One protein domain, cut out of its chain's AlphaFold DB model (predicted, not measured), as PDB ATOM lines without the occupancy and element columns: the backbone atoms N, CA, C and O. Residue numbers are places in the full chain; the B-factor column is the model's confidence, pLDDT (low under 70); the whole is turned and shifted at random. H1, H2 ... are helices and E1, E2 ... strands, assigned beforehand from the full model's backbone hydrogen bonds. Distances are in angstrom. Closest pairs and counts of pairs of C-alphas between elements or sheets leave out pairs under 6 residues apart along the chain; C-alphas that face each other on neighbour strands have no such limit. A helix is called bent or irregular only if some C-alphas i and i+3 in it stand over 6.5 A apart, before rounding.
ATOM      1  N   THR A  32      89.163 153.993  99.739       66.73
ATOM      2  CA  THR A  32      87.923 153.545  99.110       66.73
ATOM      3  C   THR A  32      86.864 154.633  98.986       66.73
ATOM      4  O   THR A  32      86.059 154.586  98.073       66.73
ATOM      5  N   ASP A  33      86.882 155.662  99.826       64.77
ATOM      6  CA  ASP A  33      86.061 156.868  99.666       64.77
ATOM      7  C   ASP A  33      86.659 157.781  98.591       64.77
ATOM      8  O   ASP A  33      85.939 158.378  97.793       64.77
ATOM      9  N   PHE A  34      87.994 157.803  98.490       56.69
ATOM     10  CA  PHE A  34      88.675 158.241  97.269       56.69
ATOM     11  C   PHE A  34      88.264 157.377  96.072       56.69
ATOM     12  O   PHE A  34      88.281 157.856  94.936       56.69
ATOM     13  N   SER A  35      87.899 156.111  96.334       51.91
ATOM     14  CA  SER A  35      87.601 155.129  95.307       51.91
ATOM     15  C   SER A  35      86.158 155.270  94.738       51.91
ATOM     16  O   SER A  35      85.854 155.278  93.540       51.91
ATOM     17  N   ASN A  36      85.204 155.403  95.639       46.56
ATOM     18  CA  ASN A  36      83.804 155.136  95.387       46.56
ATOM     19  C   ASN A  36      83.039 156.448  95.277       46.56
ATOM     20  O   ASN A  36      82.838 157.135  96.272       46.56
ATOM     21  N   SER A  37      82.511 156.772  94.093       44.01
ATOM     22  CA  SER A  37      81.296 157.592  94.058       44.01
ATOM     23  C   SER A  37      80.169 156.876  93.354       44.01
ATOM     24  O   SER A  37      79.937 156.997  92.157       44.01
ATOM     25  N   ASN A  38      79.414 156.165  94.172       41.53
ATOM     26  CA  ASN A  38      78.106 155.640  93.837       41.53
ATOM     27  C   ASN A  38      77.024 156.705  94.119       41.53
ATOM     28  O   ASN A  38      75.841 156.382  94.082       41.53
ATOM     29  N   TRP A  39      77.382 157.956  94.455       40.82
ATOM     30  CA  TRP A  39      76.388 158.942  94.904       40.82
ATOM     31  C   TRP A  39      75.420 159.376  93.796       40.82
ATOM     32  O   TRP A  39      74.275 159.700  94.077       40.82
ATOM     33  N   LEU A  40      75.812 159.289  92.531       37.45
ATOM     34  CA  LEU A  40      74.925 159.316  91.371       37.45
ATOM     35  C   LEU A  40      75.572 158.367  90.361       37.45
ATOM     36  O   LEU A  40      76.792 158.380  90.241       37.45
ATOM     37  N   ASN A  41      74.797 157.547  89.647       47.91
ATOM     38  CA  ASN A  41      75.272 156.587  88.627       47.91
ATOM     39  C   ASN A  41      75.899 157.261  87.380       47.91
ATOM     40  O   ASN A  41      75.688 156.835  86.250       47.91
ATOM     41  N   GLN A  42      76.622 158.357  87.577       45.16
ATOM     42  CA  GLN A  42      77.354 159.133  86.601       45.16
ATOM     43  C   GLN A  42      78.681 159.505  87.278       45.16
ATOM     44  O   GLN A  42      78.755 160.506  87.983       45.16
ATOM     45  N   SER A  43      79.691 158.654  87.066       43.08
ATOM     46  CA  SER A  43      81.125 158.890  87.318       43.08
ATOM     47  C   SER A  43      81.661 158.696  88.760       43.08
ATOM     48  O   SER A  43      81.501 159.606  89.565       43.08
ATOM     49  N   PRO A  44      82.357 157.571  89.084       45.11
ATOM     50  CA  PRO A  44      83.044 157.325  90.368       45.11
ATOM     51  C   PRO A  44      84.232 158.282  90.643       45.11
ATOM     52  O   PRO A  44      85.108 158.429  89.802       45.11
ATOM     53  N   LEU A  45      84.328 158.881  91.838       45.00
ATOM     54  CA  LEU A  45      85.313 159.902  92.259       45.00
ATOM     55  C   LEU A  45      86.801 159.495  92.142       45.00
ATOM     56  O   LEU A  45      87.650 160.389  92.191       45.00
ATOM     57  N   GLN A  46      87.135 158.223  91.864       51.26
ATOM     58  CA  GLN A  46      88.486 157.802  91.407       51.26
ATOM     59  C   GLN A  46      88.941 158.514  90.159       51.26
ATOM     60  O   GLN A  46      90.137 158.736  89.961       51.26
ATOM     61  N   LEU A  47      87.958 158.924  89.364       57.56
ATOM     62  CA  LEU A  47      88.140 159.780  88.223       57.56
ATOM     63  C   LEU A  47      88.918 161.032  88.604       57.56
ATOM     64  O   LEU A  47      89.729 161.445  87.806       57.56
ATOM     65  N   THR A  48      88.792 161.612  89.800       66.10
ATOM     66  CA  THR A  48      89.323 162.967  90.032       66.10
ATOM     67  C   THR A  48      90.834 163.071  89.866       66.10
ATOM     68  O   THR A  48      91.276 164.029  89.250       66.10
ATOM     69  N   TYR A  49      91.639 162.121  90.361       75.62
ATOM     70  CA  TYR A  49      93.097 162.244  90.212       75.62
ATOM     71  C   TYR A  49      93.562 161.876  88.801       75.62
ATOM     72  O   TYR A  49      94.260 162.665  88.177       75.62
ATOM     73  N   ALA A  50      93.131 160.732  88.258       82.65
ATOM     74  CA  ALA A  50      93.466 160.351  86.883       82.65
ATOM     75  C   ALA A  50      92.960 161.391  85.865       82.65
ATOM     76  O   ALA A  50      93.695 161.770  84.959       82.65
ATOM     77  N   ARG A  51      91.749 161.922  86.070       82.75
ATOM     78  CA  ARG A  51      91.151 163.000  85.275       82.75
ATOM     79  C   ARG A  51      91.837 164.340  85.490       82.75
ATOM     80  O   ARG A  51      92.027 165.057  84.524       82.75
ATOM     81  N   LEU A  52      92.240 164.679  86.713       86.52
ATOM     82  CA  LEU A  52      93.066 165.863  86.959       86.52
ATOM     83  C   LEU A  52      94.354 165.767  86.145       86.52
ATOM     84  O   LEU A  52      94.736 166.735  85.496       86.52
ATOM     85  N   LEU A  53      95.009 164.602  86.162       89.05
ATOM     86  CA  LEU A  53      96.220 164.370  85.388       89.05
ATOM     87  C   LEU A  53      95.959 164.390  83.878       89.05
ATOM     88  O   LEU A  53      96.790 164.917  83.152       89.05
ATOM     89  N   ASP A  54      94.824 163.891  83.405       89.78
ATOM     90  CA  ASP A  54      94.370 164.039  82.014       89.78
ATOM     91  C   ASP A  54      94.181 165.516  81.628       89.78
ATOM     92  O   ASP A  54      94.788 166.004  80.675       89.78
ATOM     93  N   ASP A  55      93.442 166.277  82.441       90.35
ATOM     94  CA  ASP A  55      93.168 167.701  82.225       90.35
ATOM     95  C   ASP A  55      94.462 168.548  82.225       90.35
ATOM     96  O   ASP A  55      94.517 169.592  81.572       90.35
ATOM     97  N   VAL A  56      95.528 168.096  82.904       91.00
ATOM     98  CA  VAL A  56      96.869 168.714  82.853       91.00
ATOM     99  C   VAL A  56      97.853 168.007  81.908       91.00
ATOM    100  O   VAL A  56      99.060 168.249  81.979       91.00
ATOM    101  N   SER A  57      97.362 167.146  81.009       91.90
ATOM    102  CA  SER A  57      98.150 166.420  79.993       91.90
ATOM    103  C   SER A  57      99.306 165.589  80.566       91.90
ATOM    104  O   SER A  57     100.353 165.413  79.941       91.90
ATOM    105  N   ARG A  58      99.128 165.099  81.791       91.22
ATOM    106  CA  ARG A  58     100.034 164.183  82.477       91.22
ATOM    107  C   ARG A  58      99.627 162.732  82.320       91.22
ATOM    108  O   ARG A  58     100.494 161.905  82.524       91.22
ATOM    109  N   LEU A  59      98.386 162.404  81.974       90.31
ATOM    110  CA  LEU A  59      97.932 161.022  81.799       90.31
ATOM    111  C   LEU A  59      97.181 160.889  80.472       90.31
ATOM    112  O   LEU A  59      96.424 161.786  80.123       90.31
ATOM    113  N   ASP A  60      97.408 159.806  79.727       90.47
ATOM    114  CA  ASP A  60      96.691 159.536  78.475       90.47
ATOM    115  C   ASP A  60      95.440 158.669  78.684       90.47
ATOM    116  O   ASP A  60      95.291 157.990  79.700       90.47
ATOM    117  N   GLU A  61      94.556 158.661  77.685       89.32
ATOM    118  CA  GLU A  61      93.267 157.961  77.719       89.32
ATOM    119  C   GLU A  61      93.389 156.452  78.002       89.32
ATOM    120  O   GLU A  61      92.591 155.912  78.766       89.32
ATOM    121  N   ASN A  62      94.423 155.766  77.492       90.99
ATOM    122  CA  ASN A  62      94.592 154.332  77.769       90.99
ATOM    123  C   ASN A  62      94.948 154.097  79.240       90.99
ATOM    124  O   ASN A  62      94.457 153.160  79.872       90.99
ATOM    125  N   ALA A  63      95.805 154.955  79.797       90.59
ATOM    126  CA  ALA A  63      96.165 154.884  81.204       90.59
ATOM    127  C   ALA A  63      94.974 155.221  82.116       90.59
ATOM    128  O   ALA A  63      94.850 154.625  83.185       90.59
ATOM    129  N   ILE A  64      94.076 156.117  81.689       88.59
ATOM    130  CA  ILE A  64      92.807 156.387  82.381       88.59
ATOM    131  C   ILE A  64      91.919 155.137  82.384       88.59
ATOM    132  O   ILE A  64      91.419 154.760  83.442       88.59
ATOM    133  N   ASP A  65      91.752 154.461  81.247       89.06
ATOM    134  CA  ASP A  65      90.932 153.247  81.154       89.06
ATOM    135  C   ASP A  65      91.441 152.114  82.053       89.06
ATOM    136  O   ASP A  65      90.660 151.434  82.724       89.06
ATOM    137  N   ASP A  66      92.755 151.907  82.104       90.74
ATOM    138  CA  ASP A  66      93.340 150.888  82.974       90.74
ATOM    139  C   ASP A  66      93.296 151.289  84.454       90.74
ATOM    140  O   ASP A  66      93.017 150.442  85.311       90.74
ATOM    141  N   ALA A  67      93.482 152.577  84.762       87.21
ATOM    142  CA  ALA A  67      93.252 153.109  86.101       87.21
ATOM    143  C   ALA A  67      91.798 152.872  86.541       87.21
ATOM    144  O   ALA A  67      91.577 152.392  87.650       87.21
ATOM    145  N   ASN A  68      90.822 153.105  85.656       84.00
ATOM    146  CA  ASN A  68      89.396 152.901  85.923       84.00
ATOM    147  C   ASN A  68      89.059 151.438  86.253       84.00
ATOM    148  O   ASN A  68      88.305 151.180  87.190       84.00
ATOM    149  N   LYS A  69      89.654 150.465  85.553       88.80
ATOM    150  CA  LYS A  69      89.447 149.034  85.856       88.80
ATOM    151  C   LYS A  69      90.006 148.642  87.225       88.80
ATOM    152  O   LYS A  69      89.379 147.891  87.969       88.80
ATOM    153  N   LEU A  70      91.206 149.123  87.566       88.74
ATOM    154  CA  LEU A  70      91.804 148.851  88.879       88.74
ATOM    155  C   LEU A  70      91.005 149.526  89.995       88.74
ATOM    156  O   LEU A  70      90.805 148.936  91.054       88.74
ATOM    157  N   ALA A  71      90.513 150.726  89.721       84.99
ATOM    158  CA  ALA A  71      89.657 151.499  90.594       84.99
ATOM    159  C   ALA A  71      88.333 150.791  90.927       84.99
ATOM    160  O   ALA A  71      87.950 150.678  92.096       84.99
ATOM    161  N   GLU A  72      87.647 150.269  89.912       85.88
ATOM    162  CA  GLU A  72      86.440 149.456  90.085       85.88
ATOM    163  C   GLU A  72      86.736 148.209  90.929       85.88
ATOM    164  O   GLU A  72      86.038 147.922  91.898       85.88
ATOM    165  N   LYS A  73      87.854 147.531  90.660       89.56
ATOM    166  CA  LYS A  73      88.266 146.361  91.438       89.56
ATOM    167  C   LYS A  73      88.570 146.685  92.909       89.56
ATOM    168  O   LYS A  73      88.247 145.878  93.780       89.56
ATOM    169  N   VAL A  74      89.159 147.848  93.210       87.41
ATOM    170  CA  VAL A  74      89.339 148.335  94.596       87.41
ATOM    171  C   VAL A  74      87.983 148.488  95.288       87.41
ATOM    172  O   VAL A  74      87.825 148.032  96.424       87.41
ATOM    173  N   SER A  75      87.001 149.072  94.595       85.60
ATOM    174  CA  SER A  75      85.628 149.217  95.095       85.60
ATOM    175  C   SER A  75      85.001 147.866  95.437       85.60
ATOM    176  O   SER A  75      84.572 147.648  96.572       85.60
ATOM    177  N   GLU A  76      85.019 146.925  94.488       89.75
ATOM    178  CA  GLU A  76      84.433 145.590  94.645       89.75
ATOM    179  C   GLU A  76      85.073 144.807  95.796       89.75
ATOM    180  O   GLU A  76      84.375 144.242  96.642       89.75
ATOM    181  N   GLN A  77      86.408 144.796  95.866       91.45
ATOM    182  CA  GLN A  77      87.141 144.096  96.924       91.45
ATOM    183  C   GLN A  77      86.848 144.694  98.301       91.45
ATOM    184  O   GLN A  77      86.691 143.957  99.274       91.45
ATOM    185  N   SER A  78      86.728 146.017  98.379       88.66
ATOM    186  CA  SER A  78      86.413 146.718  99.624       88.66
ATOM    187  C   SER A  78      84.985 146.470 100.084       88.66
ATOM    188  O   SER A  78      84.767 146.175 101.259       88.66
ATOM    189  N   ALA A  79      84.020 146.503  99.162       87.15
ATOM    190  CA  ALA A  79      82.631 146.153  99.440       87.15
ATOM    191  C   ALA A  79      82.485 144.689  99.896       87.15
ATOM    192  O   ALA A  79      81.641 144.380 100.735       87.15
ATOM    193  N   ALA A  80      83.343 143.793  99.399       92.49
ATOM    194  CA  ALA A  80      83.413 142.394  99.816       92.49
ATOM    195  C   ALA A  80      84.204 142.155 101.123       92.49
ATOM    196  O   ALA A  80      84.381 141.002 101.520       92.49
ATOM    197  N   GLY A  81      84.718 143.203 101.782       91.73
ATOM    198  CA  GLY A  81      85.525 143.092 103.005       91.73
ATOM    199  C   GLY A  81      86.934 142.516 102.797       91.73
ATOM    200  O   GLY A  81      87.608 142.156 103.760       91.73
ATOM    201  N   GLN A  82      87.404 142.422 101.551       94.59
ATOM    202  CA  GLN A  82      88.713 141.874 101.184       94.59
ATOM    203  C   GLN A  82      89.798 142.962 101.254       94.59
ATOM    204  O   GLN A  82      90.450 143.274 100.257       94.59
ATOM    205  N   PHE A  83      89.993 143.567 102.427       91.36
ATOM    206  CA  PHE A  83      90.795 144.791 102.572       91.36
ATOM    207  C   PHE A  83      92.272 144.628 102.194       91.36
ATOM    208  O   PHE A  83      92.794 145.480 101.480       91.36
ATOM    209  N   ALA A  84      92.927 143.523 102.564       91.04
ATOM    210  CA  ALA A  84      94.301 143.261 102.124       91.04
ATOM    211  C   ALA A  84      94.408 143.129 100.593       91.04
ATOM    212  O   ALA A  84      95.307 143.697  99.974       91.04
ATOM    213  N   ALA A  85      93.464 142.430  99.952       92.06
ATOM    214  CA  ALA A  85      93.436 142.309  98.493       92.06
ATOM    215  C   ALA A  85      93.159 143.664  97.825       92.06
ATOM    216  O   ALA A  85      93.792 144.003  96.825       92.06
ATOM    217  N   SER A  86      92.263 144.457  98.418       89.09
ATOM    218  CA  SER A  86      91.980 145.817  97.975       89.09
ATOM    219  C   SER A  86      93.201 146.725  98.087       89.09
ATOM    220  O   SER A  86      93.430 147.527  97.186       89.09
ATOM    221  N   LEU A  87      93.996 146.601  99.152       87.95
ATOM    222  CA  LEU A  87      95.220 147.377  99.336       87.95
ATOM    223  C   LEU A  87      96.251 147.043  98.255       87.95
ATOM    224  O   LEU A  87      96.903 147.941  97.724       87.95
ATOM    225  N   GLN A  88      96.373 145.764  97.889       88.42
ATOM    226  CA  GLN A  88      97.252 145.330  96.801       88.42
ATOM    227  C   GLN A  88      96.802 145.900  95.449       88.42
ATOM    228  O   GLN A  88      97.624 146.442  94.709       88.42
ATOM    229  N   THR A  89      95.503 145.853  95.135       89.52
ATOM    230  CA  THR A  89      94.973 146.447  93.895       89.52
ATOM    231  C   THR A  89      95.149 147.966  93.880       89.52
ATOM    232  O   THR A  89      95.608 148.508  92.877       89.52
ATOM    233  N   PHE A  90      94.866 148.651  94.992       85.56
ATOM    234  CA  PHE A  90      95.071 150.095  95.128       85.56
ATOM    235  C   PHE A  90      96.544 150.470  94.947       85.56
ATOM    236  O   PHE A  90      96.875 151.403  94.225       85.56
ATOM    237  N   THR A  91      97.452 149.684  95.520       82.32
ATOM    238  CA  THR A  91      98.893 149.852  95.308       82.32
ATOM    239  C   THR A  91      99.267 149.732  93.827       82.32
ATOM    240  O   THR A  91     100.067 150.523  93.328       82.32
ATOM    241  N   GLY A  92      98.676 148.770  93.111       85.94
ATOM    242  CA  GLY A  92      98.845 148.621  91.665       85.94
ATOM    243  C   GLY A  92      98.285 149.799  90.864       85.94
ATOM    244  O   GLY A  92      98.917 150.230  89.904       85.94
ATOM    245  N   LEU A  93      97.145 150.357  91.282       85.39
ATOM    246  CA  LEU A  93      96.565 151.568  90.694       85.39
ATOM    247  C   LEU A  93      97.521 152.757  90.818       85.39
ATOM    248  O   LEU A  93      97.796 153.431  89.827       85.39
ATOM    249  N   ILE A  94      98.069 152.995  92.012       79.93
ATOM    250  CA  ILE A  94      99.006 154.102  92.215       79.93
ATOM    251  C   ILE A  94     100.296 153.898  91.399       79.93
ATOM    252  O   ILE A  94     100.784 154.846  90.790       79.93
ATOM    253  N   ASP A  95     100.829 152.674  91.328       83.35
ATOM    254  CA  ASP A  95     102.009 152.353  90.505       83.35
ATOM    255  C   ASP A  95     101.757 152.561  89.003       83.35
ATOM    256  O   ASP A  95     102.640 153.038  88.287       83.35
ATOM    257  N   LEU A  96     100.551 152.237  88.525       86.62
ATOM    258  CA  LEU A  96     100.137 152.518  87.152       86.62
ATOM    259  C   LEU A  96     100.126 154.024  86.888       86.62
ATOM    260  O   LEU A  96     100.719 154.469  85.906       86.62
ATOM    261  N   ILE A  97      99.510 154.812  87.772       84.30
ATOM    262  CA  ILE A  97      99.444 156.268  87.613       84.30
ATOM    263  C   ILE A  97     100.842 156.890  87.683       84.30
ATOM    264  O   ILE A  97     101.167 157.734  86.852       84.30
ATOM    265  N   ASP A  98     101.700 156.472  88.614       82.88
ATOM    266  CA  ASP A  98     103.080 156.965  88.722       82.88
ATOM    267  C   ASP A  98     103.863 156.719  87.423       82.88
ATOM    268  O   ASP A  98     104.432 157.651  86.856       82.88
ATOM    269  N   LYS A  99     103.808 155.502  86.871       87.46
ATOM    270  CA  LYS A  99     104.491 155.166  85.612       87.46
ATOM    271  C   LYS A  99     103.938 155.936  84.420       87.46
ATOM    272  O   LYS A  99     104.709 156.560  83.692       87.46
ATOM    273  N   SER A 100     102.623 155.891  84.225       90.14
ATOM    274  CA  SER A 100     101.973 156.500  83.064       90.14
ATOM    275  C   SER A 100     102.012 158.022  83.114       90.14
ATOM    276  O   SER A 100     102.001 158.662  82.068       90.14
ATOM    277  N   SER A 101     102.128 158.610  84.310       88.47
ATOM    278  CA  SER A 101     102.195 160.061  84.467       88.47
ATOM    279  C   SER A 101     103.588 160.669  84.359       88.47
ATOM    280  O   SER A 101     103.727 161.891  84.427       88.47
ATOM    281  N   GLY A 102     104.638 159.857  84.214       86.12
ATOM    282  CA  GLY A 102     106.022 160.329  84.296       86.12
ATOM    283  C   GLY A 102     106.436 160.707  85.722       86.12
ATOM    284  O   GLY A 102     107.190 161.663  85.915       86.12
ATOM    285  N   GLY A 103     105.904 159.987  86.709       83.85
ATOM    286  CA  GLY A 103     106.197 160.137  88.126       83.85
ATOM    287  C   GLY A 103     105.602 161.398  88.729       83.85
ATOM    288  O   GLY A 103     106.326 162.148  89.366       83.85
ATOM    289  N   VAL A 104     104.323 161.716  88.499       82.77
ATOM    290  CA  VAL A 104     103.690 162.842  89.212       82.77
ATOM    291  C   VAL A 104     103.549 162.503  90.697       82.77
ATOM    292  O   VAL A 104     103.129 161.406  91.060       82.77
ATOM    293  N   ASN A 105     103.861 163.458  91.574       74.26
ATOM    294  CA  ASN A 105     103.671 163.295  93.009       74.26
ATOM    295  C   ASN A 105     102.178 163.261  93.370       74.26
ATOM    296  O   ASN A 105     101.459 164.237  93.166       74.26
ATOM    297  N   ILE A 106     101.738 162.149  93.970       72.60
ATOM    298  CA  ILE A 106     100.340 161.918  94.363       72.60
ATOM    299  C   ILE A 106      99.800 162.944  95.371       72.60
ATOM    300  O   ILE A 106      98.606 163.225  95.390       72.60
ATOM    301  N   PHE A 107     100.668 163.542  96.188       69.52
ATOM    302  CA  PHE A 107     100.296 164.572  97.157       69.52
ATOM    303  C   PHE A 107     100.382 165.990  96.580       69.52
ATOM    304  O   PHE A 107      99.792 166.913  97.142       69.52
ATOM    305  N   ASN A 108     101.116 166.186  95.478       74.27
ATOM    306  CA  ASN A 108     101.226 167.477  94.808       74.27
ATOM    307  C   ASN A 108     101.502 167.329  93.306       74.27
ATOM    308  O   ASN A 108     102.653 167.228  92.878       74.27
ATOM    309  N   PHE A 109     100.444 167.415  92.500       79.01
ATOM    310  CA  PHE A 109     100.517 167.205  91.053       79.01
ATOM    311  C   PHE A 109     101.382 168.229  90.290       79.01
ATOM    312  O   PHE A 109     101.695 168.014  89.119       79.01
ATOM    313  N   LEU A 110     101.781 169.337  90.932       80.50
ATOM    314  CA  LEU A 110     102.693 170.326  90.347       80.50
ATOM    315  C   LEU A 110     104.143 169.829  90.273       80.50
ATOM    316  O   LEU A 110     104.951 170.410  89.549       80.50
ATOM    317  N   PHE A 111     104.485 168.779  91.022       78.46
ATOM    318  CA  PHE A 111     105.834 168.236  91.085       78.46
ATOM    319  C   PHE A 111     105.868 166.797  90.590       78.46
ATOM    320  O   PHE A 111     104.952 166.008  90.822       78.46
ATOM    321  N   ASN A 112     106.983 166.433  89.965       80.55
ATOM    322  CA  ASN A 112     107.314 165.030  89.794       80.55
ATOM    323  C   ASN A 112     107.961 164.517  91.081       80.55
ATOM    324  O   ASN A 112     108.708 165.239  91.746       80.55
ATOM    325  N   THR A 113     107.720 163.258  91.414       66.90
ATOM    326  CA  THR A 113     108.539 162.528  92.366       66.90
ATOM    327  C   THR A 113     109.967 162.532  91.828       66.90
ATOM    328  O   THR A 113     110.257 162.044  90.734       66.90
ATOM    329  N   SER A 114     110.898 163.122  92.579       52.04
ATOM    330  CA  SER A 114     112.318 162.882  92.348       52.04
ATOM    331  C   SER A 114     112.573 161.440  92.769       52.04
ATOM    332  O   SER A 114     112.828 161.201  93.944       52.04
ATOM    333  N   GLY A 115     112.357 160.505  91.834       42.40
ATOM    334  CA  GLY A 115     112.371 159.049  91.999       42.40
ATOM    335  C   GLY A 115     112.876 158.586  93.357       42.40
ATOM    336  O   GLY A 115     114.081 158.539  93.597       42.40
ATOM    337  N   VAL A 116     111.950 158.285  94.260       37.27
ATOM    338  CA  VAL A 116     112.341 157.910  95.612       37.27
ATOM    339  C   VAL A 116     112.795 156.463  95.564       37.27
ATOM    340  O   VAL A 116     112.004 155.538  95.362       37.27
ATOM    341  N   ASP A 117     114.109 156.283  95.655       33.02
ATOM    342  CA  ASP A 117     114.734 154.973  95.654       33.02
ATOM    343  C   ASP A 117     114.495 154.294  97.006       33.02
ATOM    344  O   ASP A 117     115.137 154.583  98.017       33.02
ATOM    345  N   LEU A 118     113.575 153.333  97.009       38.29
ATOM    346  CA  LEU A 118     113.292 152.457  98.141       38.29
ATOM    347  C   LEU A 118     114.486 151.656  98.671       38.29
ATOM    348  O   LEU A 118     114.371 151.020  99.722       38.29
ATOM    349  N   ARG A 119     115.635 151.662  97.986       31.53
ATOM    350  CA  ARG A 119     116.858 151.038  98.506       31.53
ATOM    351  C   ARG A 119     117.268 151.566  99.884       31.53
ATOM    352  O   ARG A 119     117.949 150.833 100.592       31.53
ATOM    353  N   VAL A 120     116.835 152.766 100.286       29.20
ATOM    354  CA  VAL A 120     117.169 153.343 101.603       29.20
ATOM    355  C   VAL A 120     116.449 152.624 102.754       29.20
ATOM    356  O   VAL A 120     117.082 152.322 103.758       29.20
ATOM    357  N   LEU A 121     115.181 152.226 102.591       32.55
ATOM    358  CA  LEU A 121     114.473 151.424 103.609       32.55
ATOM    359  C   LEU A 121     114.843 149.945 103.578       32.55
ATOM    360  O   LEU A 121     114.693 149.233 104.566       32.55
ATOM    361  N   ALA A 122     115.334 149.475 102.435       31.41
ATOM    362  CA  ALA A 122     115.781 148.101 102.264       31.41
ATOM    363  C   ALA A 122     117.154 147.822 102.906       31.41
ATOM    364  O   ALA A 122     117.590 146.670 102.905       31.41
ATOM    365  N   ALA A 123     117.862 148.843 103.407       29.93
ATOM    366  CA  ALA A 123     119.213 148.668 103.932       29.93
ATOM    367  C   ALA A 123     119.253 147.928 105.281       29.93
ATOM    368  O   ALA A 123     120.257 147.270 105.560       29.93
ATOM    369  N   GLU A 124     118.185 147.968 106.086       36.34
ATOM    370  CA  GLU A 124     118.247 147.444 107.460       36.34
ATOM    371  C   GLU A 124     117.404 146.197 107.745       36.34
ATOM    372  O   GLU A 124     117.679 145.528 108.740       36.34
ATOM    373  N   ASP A 125     116.480 145.785 106.868       35.10
ATOM    374  CA  ASP A 125     115.717 144.551 107.097       35.10
ATOM    375  C   ASP A 125     115.970 143.487 106.018       35.10
ATOM    376  O   ASP A 125     115.649 143.640 104.838       35.10
ATOM    377  N   LYS A 126     116.557 142.355 106.428       34.60
ATOM    378  CA  LYS A 126     116.877 141.204 105.557       34.60
ATOM    379  C   LYS A 126     115.640 140.369 105.180       34.60
ATOM    380  O   LYS A 126     115.786 139.238 104.705       34.60
ATOM    381  N   GLN A 127     114.438 140.910 105.348       35.56
ATOM    382  CA  GLN A 127     113.176 140.318 104.908       35.56
ATOM    383  C   GLN A 127     113.057 140.441 103.377       35.56
ATOM    384  O   GLN A 127     112.561 141.419 102.824       35.56
ATOM    385  N   LYS A 128     113.566 139.426 102.669       33.00
ATOM    386  CA  LYS A 128     113.656 139.363 101.197       33.00
ATOM    387  C   LYS A 128     112.318 139.471 100.446       33.00
ATOM    388  O   LYS A 128     112.366 139.677  99.236       33.00
ATOM    389  N   GLU A 129     111.167 139.327 101.098       35.07
ATOM    390  CA  GLU A 129     109.864 139.269 100.413       35.07
ATOM    391  C   GLU A 129     109.181 140.625 100.199       35.07
ATOM    392  O   GLU A 129     108.430 140.763  99.240       35.07
ATOM    393  N   VAL A 130     109.503 141.674 100.965       36.83
ATOM    394  CA  VAL A 130     108.874 143.007 100.788       36.83
ATOM    395  C   VAL A 130     109.700 143.906  99.856       36.83
ATOM    396  O   VAL A 130     109.638 145.132  99.880       36.83
ATOM    397  N   ARG A 131     110.510 143.293  98.990       35.58
ATOM    398  CA  ARG A 131     111.541 143.962  98.181       35.58
ATOM    399  C   ARG A 131     111.001 144.789  97.006       35.58
ATOM    400  O   ARG A 131     111.788 145.250  96.182       35.58
ATOM    401  N   GLY A 132     109.689 144.975  96.895       40.18
ATOM    402  CA  GLY A 132     109.100 145.618  95.725       40.18
ATOM    403  C   GLY A 132     107.644 146.038  95.841       40.18
ATOM    404  O   GLY A 132     107.035 146.211  94.793       40.18
ATOM    405  N   SER A 133     107.078 146.205  97.045       47.52
ATOM    406  CA  SER A 133     105.735 146.795  97.149       47.52
ATOM    407  C   SER A 133     105.790 148.235  96.622       47.52
ATOM    408  O   SER A 133     106.513 149.052  97.205       47.52
ATOM    409  N   PRO A 134     105.058 148.579  95.545       51.48
ATOM    410  CA  PRO A 134     105.017 149.948  95.046       51.48
ATOM    411  C   PRO A 134     104.586 150.946  96.122       51.48
ATOM    412  O   PRO A 134     105.062 152.074  96.117       51.48
ATOM    413  N   LEU A 135     103.785 150.526  97.109       53.09
ATOM    414  CA  LEU A 135     103.302 151.406  98.170       53.09
ATOM    415  C   LEU A 135     104.428 151.923  99.064       53.09
ATOM    416  O   LEU A 135     104.420 153.086  99.463       53.09
ATOM    417  N   MET A 136     105.442 151.092  99.320       51.74
ATOM    418  CA  MET A 136     106.610 151.536 100.073       51.74
ATOM    419  C   MET A 136     107.320 152.683  99.333       51.74
ATOM    420  O   MET A 136     107.907 153.528  99.996       51.74
ATOM    421  N   ARG A 137     107.221 152.800  97.993       53.01
ATOM    422  CA  ARG A 137     107.800 153.940  97.255       53.01
ATOM    423  C   ARG A 137     107.120 155.245  97.628       53.01
ATOM    424  O   ARG A 137     107.795 156.262  97.616       53.01
ATOM    425  N   PHE A 138     105.833 155.211  97.971       50.80
ATOM    426  CA  PHE A 138     105.050 156.380  98.378       50.80
ATOM    427  C   PHE A 138     105.229 156.700  99.862       50.80
ATOM    428  O   PHE A 138     105.413 157.857 100.219       50.80
ATOM    429  N   VAL A 139     105.268 155.679 100.724       49.51
ATOM    430  CA  VAL A 139     105.594 155.855 102.153       49.51
ATOM    431  C   VAL A 139     107.047 156.323 102.324       49.51
ATOM    432  O   VAL A 139     107.364 157.106 103.213       49.51
ATOM    433  N   GLY A 140     107.929 155.869 101.433       46.29
ATOM    434  CA  GLY A 140     109.358 156.143 101.423       46.29
ATOM    435  C   GLY A 140     109.770 157.547 101.013       46.29
ATOM    436  O   GLY A 140     110.927 157.903 101.226       46.29
ATOM    437  N   GLN A 141     108.869 158.345 100.434       47.15
ATOM    438  CA  GLN A 141     109.234 159.631  99.820       47.15
ATOM    439  C   GLN A 141     109.774 160.656 100.804       47.15
ATOM    440  O   GLN A 141     110.620 161.464 100.436       47.15
ATOM    441  N   ASP A 142     109.353 160.556 102.060       44.44
ATOM    442  CA  ASP A 142     109.796 161.440 103.134       44.44
ATOM    443  C   ASP A 142     110.961 160.834 103.954       44.44
ATOM    444  O   ASP A 142     111.472 161.436 104.895       44.44
ATOM    445  N   LEU A 143     111.423 159.628 103.590       46.00
ATOM    446  CA  LEU A 143     112.454 158.875 104.320       46.00
ATOM    447  C   LEU A 143     113.880 159.143 103.830       46.00
ATOM    448  O   LEU A 143     114.827 158.807 104.530       46.00
ATOM    449  N   SER A 144     114.066 159.786 102.672       42.94
ATOM    450  CA  SER A 144     115.385 160.309 102.275       42.94
ATOM    451  C   SER A 144     115.738 161.629 102.977       42.94
ATOM    452  O   SER A 144     116.682 162.313 102.573       42.94
ATOM    453  N   GLY A 145     114.970 162.013 104.001       47.82
ATOM    454  CA  GLY A 145     115.230 163.174 104.835       47.82
ATOM    455  C   GLY A 145     116.608 163.066 105.478       47.82
ATOM    456  O   GLY A 145     116.886 162.153 106.241       47.82
ATOM    457  N   SER A 146     117.479 164.008 105.131       51.98
ATOM    458  CA  SER A 146     118.792 164.230 105.732       51.98
ATOM    459  C   SER A 146     118.832 163.872 107.228       51.98
ATOM    460  O   SER A 146     118.012 164.356 108.010       51.98
ATOM    461  N   SER A 147     119.815 163.070 107.653       59.68
ATOM    462  CA  SER A 147     120.138 162.930 109.075       59.68
ATOM    463  C   SER A 147     120.668 164.273 109.579       59.68
ATOM    464  O   SER A 147     121.852 164.588 109.467       59.68
ATOM    465  N   GLY A 148     119.763 165.106 110.077       71.23
ATOM    466  CA  GLY A 148     120.049 166.439 110.575       71.23
ATOM    467  C   GLY A 148     119.204 166.726 111.811       71.23
ATOM    468  O   GLY A 148     118.102 166.202 111.937       71.23
ATOM    469  N   PRO A 149     119.676 167.578 112.732       77.72
ATOM    470  CA  PRO A 149     118.978 167.841 113.992       77.72
ATOM    471  C   PRO A 149     117.589 168.477 113.809       77.72
ATOM    472  O   PRO A 149     116.758 168.380 114.705       77.72
ATOM    473  N   ASN A 150     117.329 169.099 112.652       80.99
ATOM    474  CA  ASN A 150     116.071 169.780 112.334       80.99
ATOM    475  C   ASN A 150     115.120 168.947 111.456       80.99
ATOM    476  O   ASN A 150     114.124 169.482 110.977       80.99
ATOM    477  N   THR A 151     115.416 167.669 111.197       82.07
ATOM    478  CA  THR A 151     114.478 166.771 110.505       82.07
ATOM    479  C   THR A 151     113.600 166.039 111.507       82.07
ATOM    480  O   THR A 151     113.949 165.946 112.683       82.07
ATOM    481  N   ILE A 152     112.456 165.502 111.065       80.98
ATOM    482  CA  ILE A 152     111.574 164.735 111.958       80.98
ATOM    483  C   ILE A 152     112.335 163.594 112.642       80.98
ATOM    484  O   ILE A 152     112.211 163.417 113.849       80.98
ATOM    485  N   GLU A 153     113.199 162.893 111.908       82.92
ATOM    486  CA  GLU A 153     114.043 161.836 112.457       82.92
ATOM    487  C   GLU A 153     115.008 162.371 113.523       82.92
ATOM    488  O   GLU A 153     115.077 161.807 114.615       82.92
ATOM    489  N   GLY A 154     115.714 163.477 113.255       86.79
ATOM    490  CA  GLY A 154     116.630 164.088 114.222       86.79
ATOM    491  C   GLY A 154     115.924 164.627 115.469       86.79
ATOM    492  O   GLY A 154     116.429 164.476 116.580       86.79
ATOM    493  N   ILE A 155     114.726 165.192 115.313       90.88
ATOM    494  CA  ILE A 155     113.901 165.695 116.418       90.88
ATOM    495  C   ILE A 155     113.392 164.531 117.279       90.88
ATOM    496  O   ILE A 155     113.516 164.572 118.508       90.88
ATOM    497  N   MET A 156     112.852 163.484 116.645       90.82
ATOM    498  CA  MET A 156     112.314 162.305 117.328       90.82
ATOM    499  C   MET A 156     113.408 161.504 118.038       90.82
ATOM    500  O   MET A 156     113.206 161.093 119.181       90.82
ATOM    501  N   ASN A 157     114.574 161.332 117.408       90.35
ATOM    502  CA  ASN A 157     115.724 160.626 117.986       90.35
ATOM    503  C   ASN A 157     116.610 161.492 118.896       90.35
ATOM    504  O   ASN A 157     117.461 160.943 119.595       90.35
ATOM    505  N   GLY A 158     116.405 162.809 118.909       91.14
ATOM    506  CA  GLY A 158     117.103 163.768 119.761       91.14
ATOM    507  C   GLY A 158     116.211 164.287 120.888       91.14
ATOM    508  O   GLY A 158     115.883 163.563 121.830       91.14
ATOM    509  N   VAL A 159     115.804 165.556 120.785       93.43
ATOM    510  CA  VAL A 159     115.135 166.299 121.869       93.43
ATOM    511  C   VAL A 159     113.865 165.623 122.394       93.43
ATOM    512  O   VAL A 159     113.597 165.688 123.593       93.43
ATOM    513  N   ILE A 160     113.083 164.947 121.542       92.33
ATOM    514  CA  ILE A 160     111.860 164.252 121.977       92.33
ATOM    515  C   ILE A 160     112.202 163.001 122.787       92.33
ATOM    516  O   ILE A 160     111.638 162.801 123.866       92.33
ATOM    517  N   LYS A 161     113.156 162.191 122.320       93.42
ATOM    518  CA  LYS A 161     113.633 161.002 123.039       93.42
ATOM    519  C   LYS A 161     114.195 161.363 124.414       93.42
ATOM    520  O   LYS A 161     113.809 160.752 125.414       93.42
ATOM    521  N   GLU A 162     115.018 162.407 124.485       92.41
ATOM    522  CA  GLU A 162     115.566 162.934 125.744       92.41
ATOM    523  C   GLU A 162     114.484 163.477 126.684       92.41
ATOM    524  O   GLU A 162     114.568 163.319 127.907       92.41
ATOM    525  N   LYS A 163     113.448 164.117 126.129       95.17
ATOM    526  CA  LYS A 163     112.362 164.708 126.911       95.17
ATOM    527  C   LYS A 163     111.429 163.656 127.501       95.17
ATOM    528  O   LYS A 163     111.054 163.788 128.667       95.17
ATOM    529  N   LEU A 164     111.043 162.651 126.713       94.84
ATOM    530  CA  LEU A 164     110.083 161.623 127.122       94.84
ATOM    531  C   LEU A 164     110.671 160.650 128.147       94.84
ATOM    532  O   LEU A 164     109.931 160.176 129.002       94.84
ATOM    533  N   LYS A 165     111.979 160.353 128.086       91.39
ATOM    534  CA  LYS A 165     112.718 159.475 129.026       91.39
ATOM    535  C   LYS A 165     112.199 158.032 129.176       91.39
ATOM    536  O   LYS A 165     112.808 157.252 129.898       91.39
ATOM    537  N   ILE A 166     111.110 157.670 128.500       94.61
ATOM    538  CA  ILE A 166     110.521 156.320 128.475       94.61
ATOM    539  C   ILE A 166     110.984 155.489 127.270       94.61
ATOM    540  O   ILE A 166     110.775 154.280 127.242       94.61
ATOM    541  N   ILE A 167     111.593 156.126 126.267       89.83
ATOM    542  CA  ILE A 167     112.059 155.468 125.043       89.83
ATOM    543  C   ILE A 167     113.452 154.871 125.308       89.83
ATOM    544  O   ILE A 167     114.366 155.627 125.644       89.83
ATOM    545  N   PRO A 168     113.659 153.550 125.139       92.03
ATOM    546  CA  PRO A 168     114.963 152.925 125.341       92.03
ATOM    547  C   PRO A 168     116.067 153.544 124.473       92.03
ATOM    548  O   PRO A 168     115.860 153.858 123.300       92.03
ATOM    549  N   ASN A 169     117.282 153.665 125.022       85.57
ATOM    550  CA  ASN A 169     118.412 154.273 124.307       85.57
ATOM    551  C   ASN A 169     118.757 153.542 123.003       85.57
ATOM    552  O   ASN A 169     119.126 154.189 122.027       85.57
ATOM    553  N   ASN A 170     118.578 152.222 122.965       90.30
ATOM    554  CA  ASN A 170     118.833 151.381 121.797       90.30
ATOM    555  C   ASN A 170     117.682 151.353 120.775       90.30
ATOM    556  O   ASN A 170     117.832 150.713 119.740       90.30
ATOM    557  N   LEU A 171     116.547 152.005 121.050       88.95
ATOM    558  CA  LEU A 171     115.444 152.109 120.098       88.95
ATOM    559  C   LEU A 171     115.599 153.385 119.270       88.95
ATOM    560  O   LEU A 171     115.606 154.487 119.820       88.95
ATOM    561  N   VAL A 172     115.719 153.239 117.955       86.66
ATOM    562  CA  VAL A 172     115.733 154.361 117.011       86.66
ATOM    563  C   VAL A 172     114.323 154.522 116.463       86.66
ATOM    564  O   VAL A 172     113.733 153.569 115.958       86.66
ATOM    565  N   TRP A 173     113.763 155.718 116.609       85.49
ATOM    566  CA  TRP A 173     112.510 156.075 115.972       85.49
ATOM    567  C   TRP A 173     112.714 156.136 114.460       85.49
ATOM    568  O   TRP A 173     113.674 156.739 113.983       85.49
ATOM    569  N   GLN A 174     111.788 155.532 113.726       78.30
ATOM    570  CA  GLN A 174     111.727 155.575 112.271       78.30
ATOM    571  C   GLN A 174     110.349 156.089 111.869       78.30
ATOM    572  O   GLN A 174     109.353 155.768 112.524       78.30
ATOM    573  N   LEU A 175     110.286 156.858 110.784       70.45
ATOM    574  CA  LEU A 175     109.028 157.428 110.300       70.45
ATOM    575  C   LEU A 175     108.052 156.345 109.807       70.45
ATOM    576  O   LEU A 175     106.846 156.494 109.980       70.45
ATOM    577  N   ALA A 176     108.555 155.231 109.267       71.71
ATOM    578  CA  ALA A 176     107.743 154.073 108.907       71.71
ATOM    579  C   ALA A 176     108.536 152.769 109.050       71.71
ATOM    580  O   ALA A 176     109.751 152.754 108.872       71.71
ATOM    581  N   THR A 177     107.839 151.660 109.317       72.36
ATOM    582  CA  THR A 177     108.433 150.315 109.282       72.36
ATOM    583  C   THR A 177     107.551 149.370 108.478       72.36
ATOM    584  O   THR A 177     106.320 149.434 108.542       72.36
ATOM    585  N   VAL A 178     108.185 148.453 107.748       76.73
ATOM    586  CA  VAL A 178     107.490 147.411 106.979       76.73
ATOM    587  C   VAL A 178     106.667 146.502 107.894       76.73
ATOM    588  O   VAL A 178     105.549 146.130 107.554       76.73
ATOM    589  N   ALA A 179     107.192 146.179 109.077       79.84
ATOM    590  CA  ALA A 179     106.504 145.324 110.037       79.84
ATOM    591  C   ALA A 179     105.168 145.929 110.501       79.84
ATOM    592  O   ALA A 179     104.151 145.237 110.499       79.84
ATOM    593  N   VAL A 180     105.152 147.223 110.850       78.97
ATOM    594  CA  VAL A 180     103.913 147.921 111.234       78.97
ATOM    595  C   VAL A 180     102.968 148.040 110.044       78.97
ATOM    596  O   VAL A 180     101.772 147.819 110.202       78.97
ATOM    597  N   PHE A 181     103.491 148.335 108.851       80.82
ATOM    598  CA  PHE A 181     102.682 148.390 107.638       80.82
ATOM    599  C   PHE A 181     101.953 147.062 107.374       80.82
ATOM    600  O   PHE A 181     100.732 147.050 107.250       80.82
ATOM    601  N   ASN A 182     102.674 145.939 107.376       82.62
ATOM    602  CA  ASN A 182     102.085 144.617 107.150       82.62
ATOM    603  C   ASN A 182     101.064 144.250 108.237       82.62
ATOM    604  O   ASN A 182     100.016 143.689 107.937       82.62
ATOM    605  N   ALA A 183     101.323 144.609 109.499       87.09
ATOM    606  CA  ALA A 183     100.373 144.379 110.589       87.09
ATOM    607  C   ALA A 183      99.052 145.159 110.421       87.09
ATOM    608  O   ALA A 183      98.040 144.778 111.006       87.09
ATOM    609  N   LEU A 184      99.056 146.236 109.628       85.90
ATOM    610  CA  LEU A 184      97.907 147.108 109.379       85.90
ATOM    611  C   LEU A 184      97.300 146.929 107.978       85.90
ATOM    612  O   LEU A 184      96.387 147.669 107.613       85.90
ATOM    613  N   GLU A 185      97.745 145.944 107.191       86.02
ATOM    614  CA  GLU A 185      97.315 145.774 105.792       86.02
ATOM    615  C   GLU A 185      95.793 145.602 105.630       86.02
ATOM    616  O   GLU A 185      95.205 146.053 104.648       86.02
ATOM    617  N   ASN A 186      95.137 144.995 106.622       88.93
ATOM    618  CA  ASN A 186      93.687 144.801 106.638       88.93
ATOM    619  C   ASN A 186      92.915 146.026 107.151       88.93
ATOM    620  O   ASN A 186      91.688 146.033 107.097       88.93
ATOM    621  N   GLU A 187      93.605 147.050 107.653       86.07
ATOM    622  CA  GLU A 187      92.994 148.250 108.229       86.07
ATOM    623  C   GLU A 187      92.965 149.419 107.237       86.07
ATOM    624  O   GLU A 187      91.995 150.168 107.222       86.07
ATOM    625  N   PHE A 188      93.979 149.564 106.371       83.58
ATOM    626  CA  PHE A 188      94.133 150.749 105.508       83.58
ATOM    627  C   PHE A 188      92.944 151.037 104.587       83.58
ATOM    628  O   PHE A 188      92.648 152.198 104.323       83.58
ATOM    629  N   MET A 189      92.280 149.995 104.083       84.75
ATOM    630  CA  MET A 189      91.179 150.136 103.121       84.75
ATOM    631  C   MET A 189      89.798 150.192 103.788       84.75
ATOM    632  O   MET A 189      88.790 150.348 103.094       84.75
ATOM    633  N   LYS A 190      89.726 150.056 105.119       86.72
ATOM    634  CA  LYS A 190      88.456 150.165 105.839       86.72
ATOM    635  C   LYS A 190      87.957 151.615 105.819       86.72
ATOM    636  O   LYS A 190      88.759 152.533 105.993       86.72
ATOM    637  N   PRO A 191      86.642 151.842 105.672       84.29
ATOM    638  CA  PRO A 191      86.057 153.164 105.865       84.29
ATOM    639  C   PRO A 191      86.299 153.664 107.293       84.29
ATOM    640  O   PRO A 191      85.838 153.044 108.255       84.29
TER     641      PRO A 191
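What this domain is: This is residues 32 to 191 of the 216 residues of a protein of Oryza sativa subsp. japonica (UniProt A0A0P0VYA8). A long helical hairpin, H2 and H3, makes one end of an elongated model, with the shorter H1 alongside one end of H2; the short helix H5, near the middle of the whole, touches residues 91 to 95 of H3 and stands about perpendicular to it, H4 packs on H5, and H6 lies at the far end, where it touches no helix. The stretch after H6 returns from that end to H7, which is near H5. The printed part has 160 residues, mostly helix by its named elements, in the order H1, H2, H3, E1, H4, H5, H6, H7; the one strand, E1, pairs with no named strand. It is only just loose, close to compact, with a radius of gyration of the C-alphas of 18.3 A, and it spans 55 by 34 by 31 A.

Where its parts are: Find C-alpha 61 at (93.267, 157.961, 77.719); from there H2, residues 61 to 79 and the longest helix, runs 26.9 A to C-alpha 79 at (82.631, 146.153, 99.440). H3, residues 83 to 100, is 25.3 A long. H1 is residues 47 to 55, 11.1 A, and E1 is residues 108 to 112, 8.3 A. H4 is residues 118 to 123, 9.1 A. H5, residues 134 to 142, 14.8 A, is irregular: C-alphas 139 and 142 are 7.1 A apart. H6, residues 152 to 164, 15.6 A, is irregular too, but only just: C-alphas 156 and 159 are 6.7 A apart. H7, residues 178 to 183, 8.5 A, ends with C-alpha 183 at (100.373, 144.379, 110.589).

How they stand to each other: Start at H2 and H3, a helical hairpin: they touch, closest at the C-alphas of Val 74 and Ser 86, 5.0 A, opposite ways at a shallow tilt of 11 degrees. H1 and H2 are a hairpin too, at a shallow tilt of 11 degrees; H2 touches H1 with residues 61 to 68 alone, closest at the C-alphas of Ala 50 and Ile 64, 6.0 A. Residues 91 to 95 of H3 alone touch H5, closest at the C-alphas of Thr 91 and Leu 135, 5.5 A, only just about perpendicular at 71 degrees. H4 touches H5 about perpendicular, at 83 degrees, with the C-alphas of Leu 118 and Arg 137 closest at 5.8 A. H6 and H7 are apart. In H1, H2, H3, H4 and H7 every O i to N i+4 pair is within hydrogen-bond range; H6 has 7 of 9, and H5 2 of 5 beside 4 of 6 O i to N i+3 pairs.

The domain as a whole: Look at Asn 41 and Asn 169 for the two C-alphas farthest apart, 56.0 A. The printed part has no cut, and the link from H6 to H7 is long, with 13 residues. The mean pLDDT of the printed part is 72.6; residues 32 to 48, 107 and 113 to 147 are under 70.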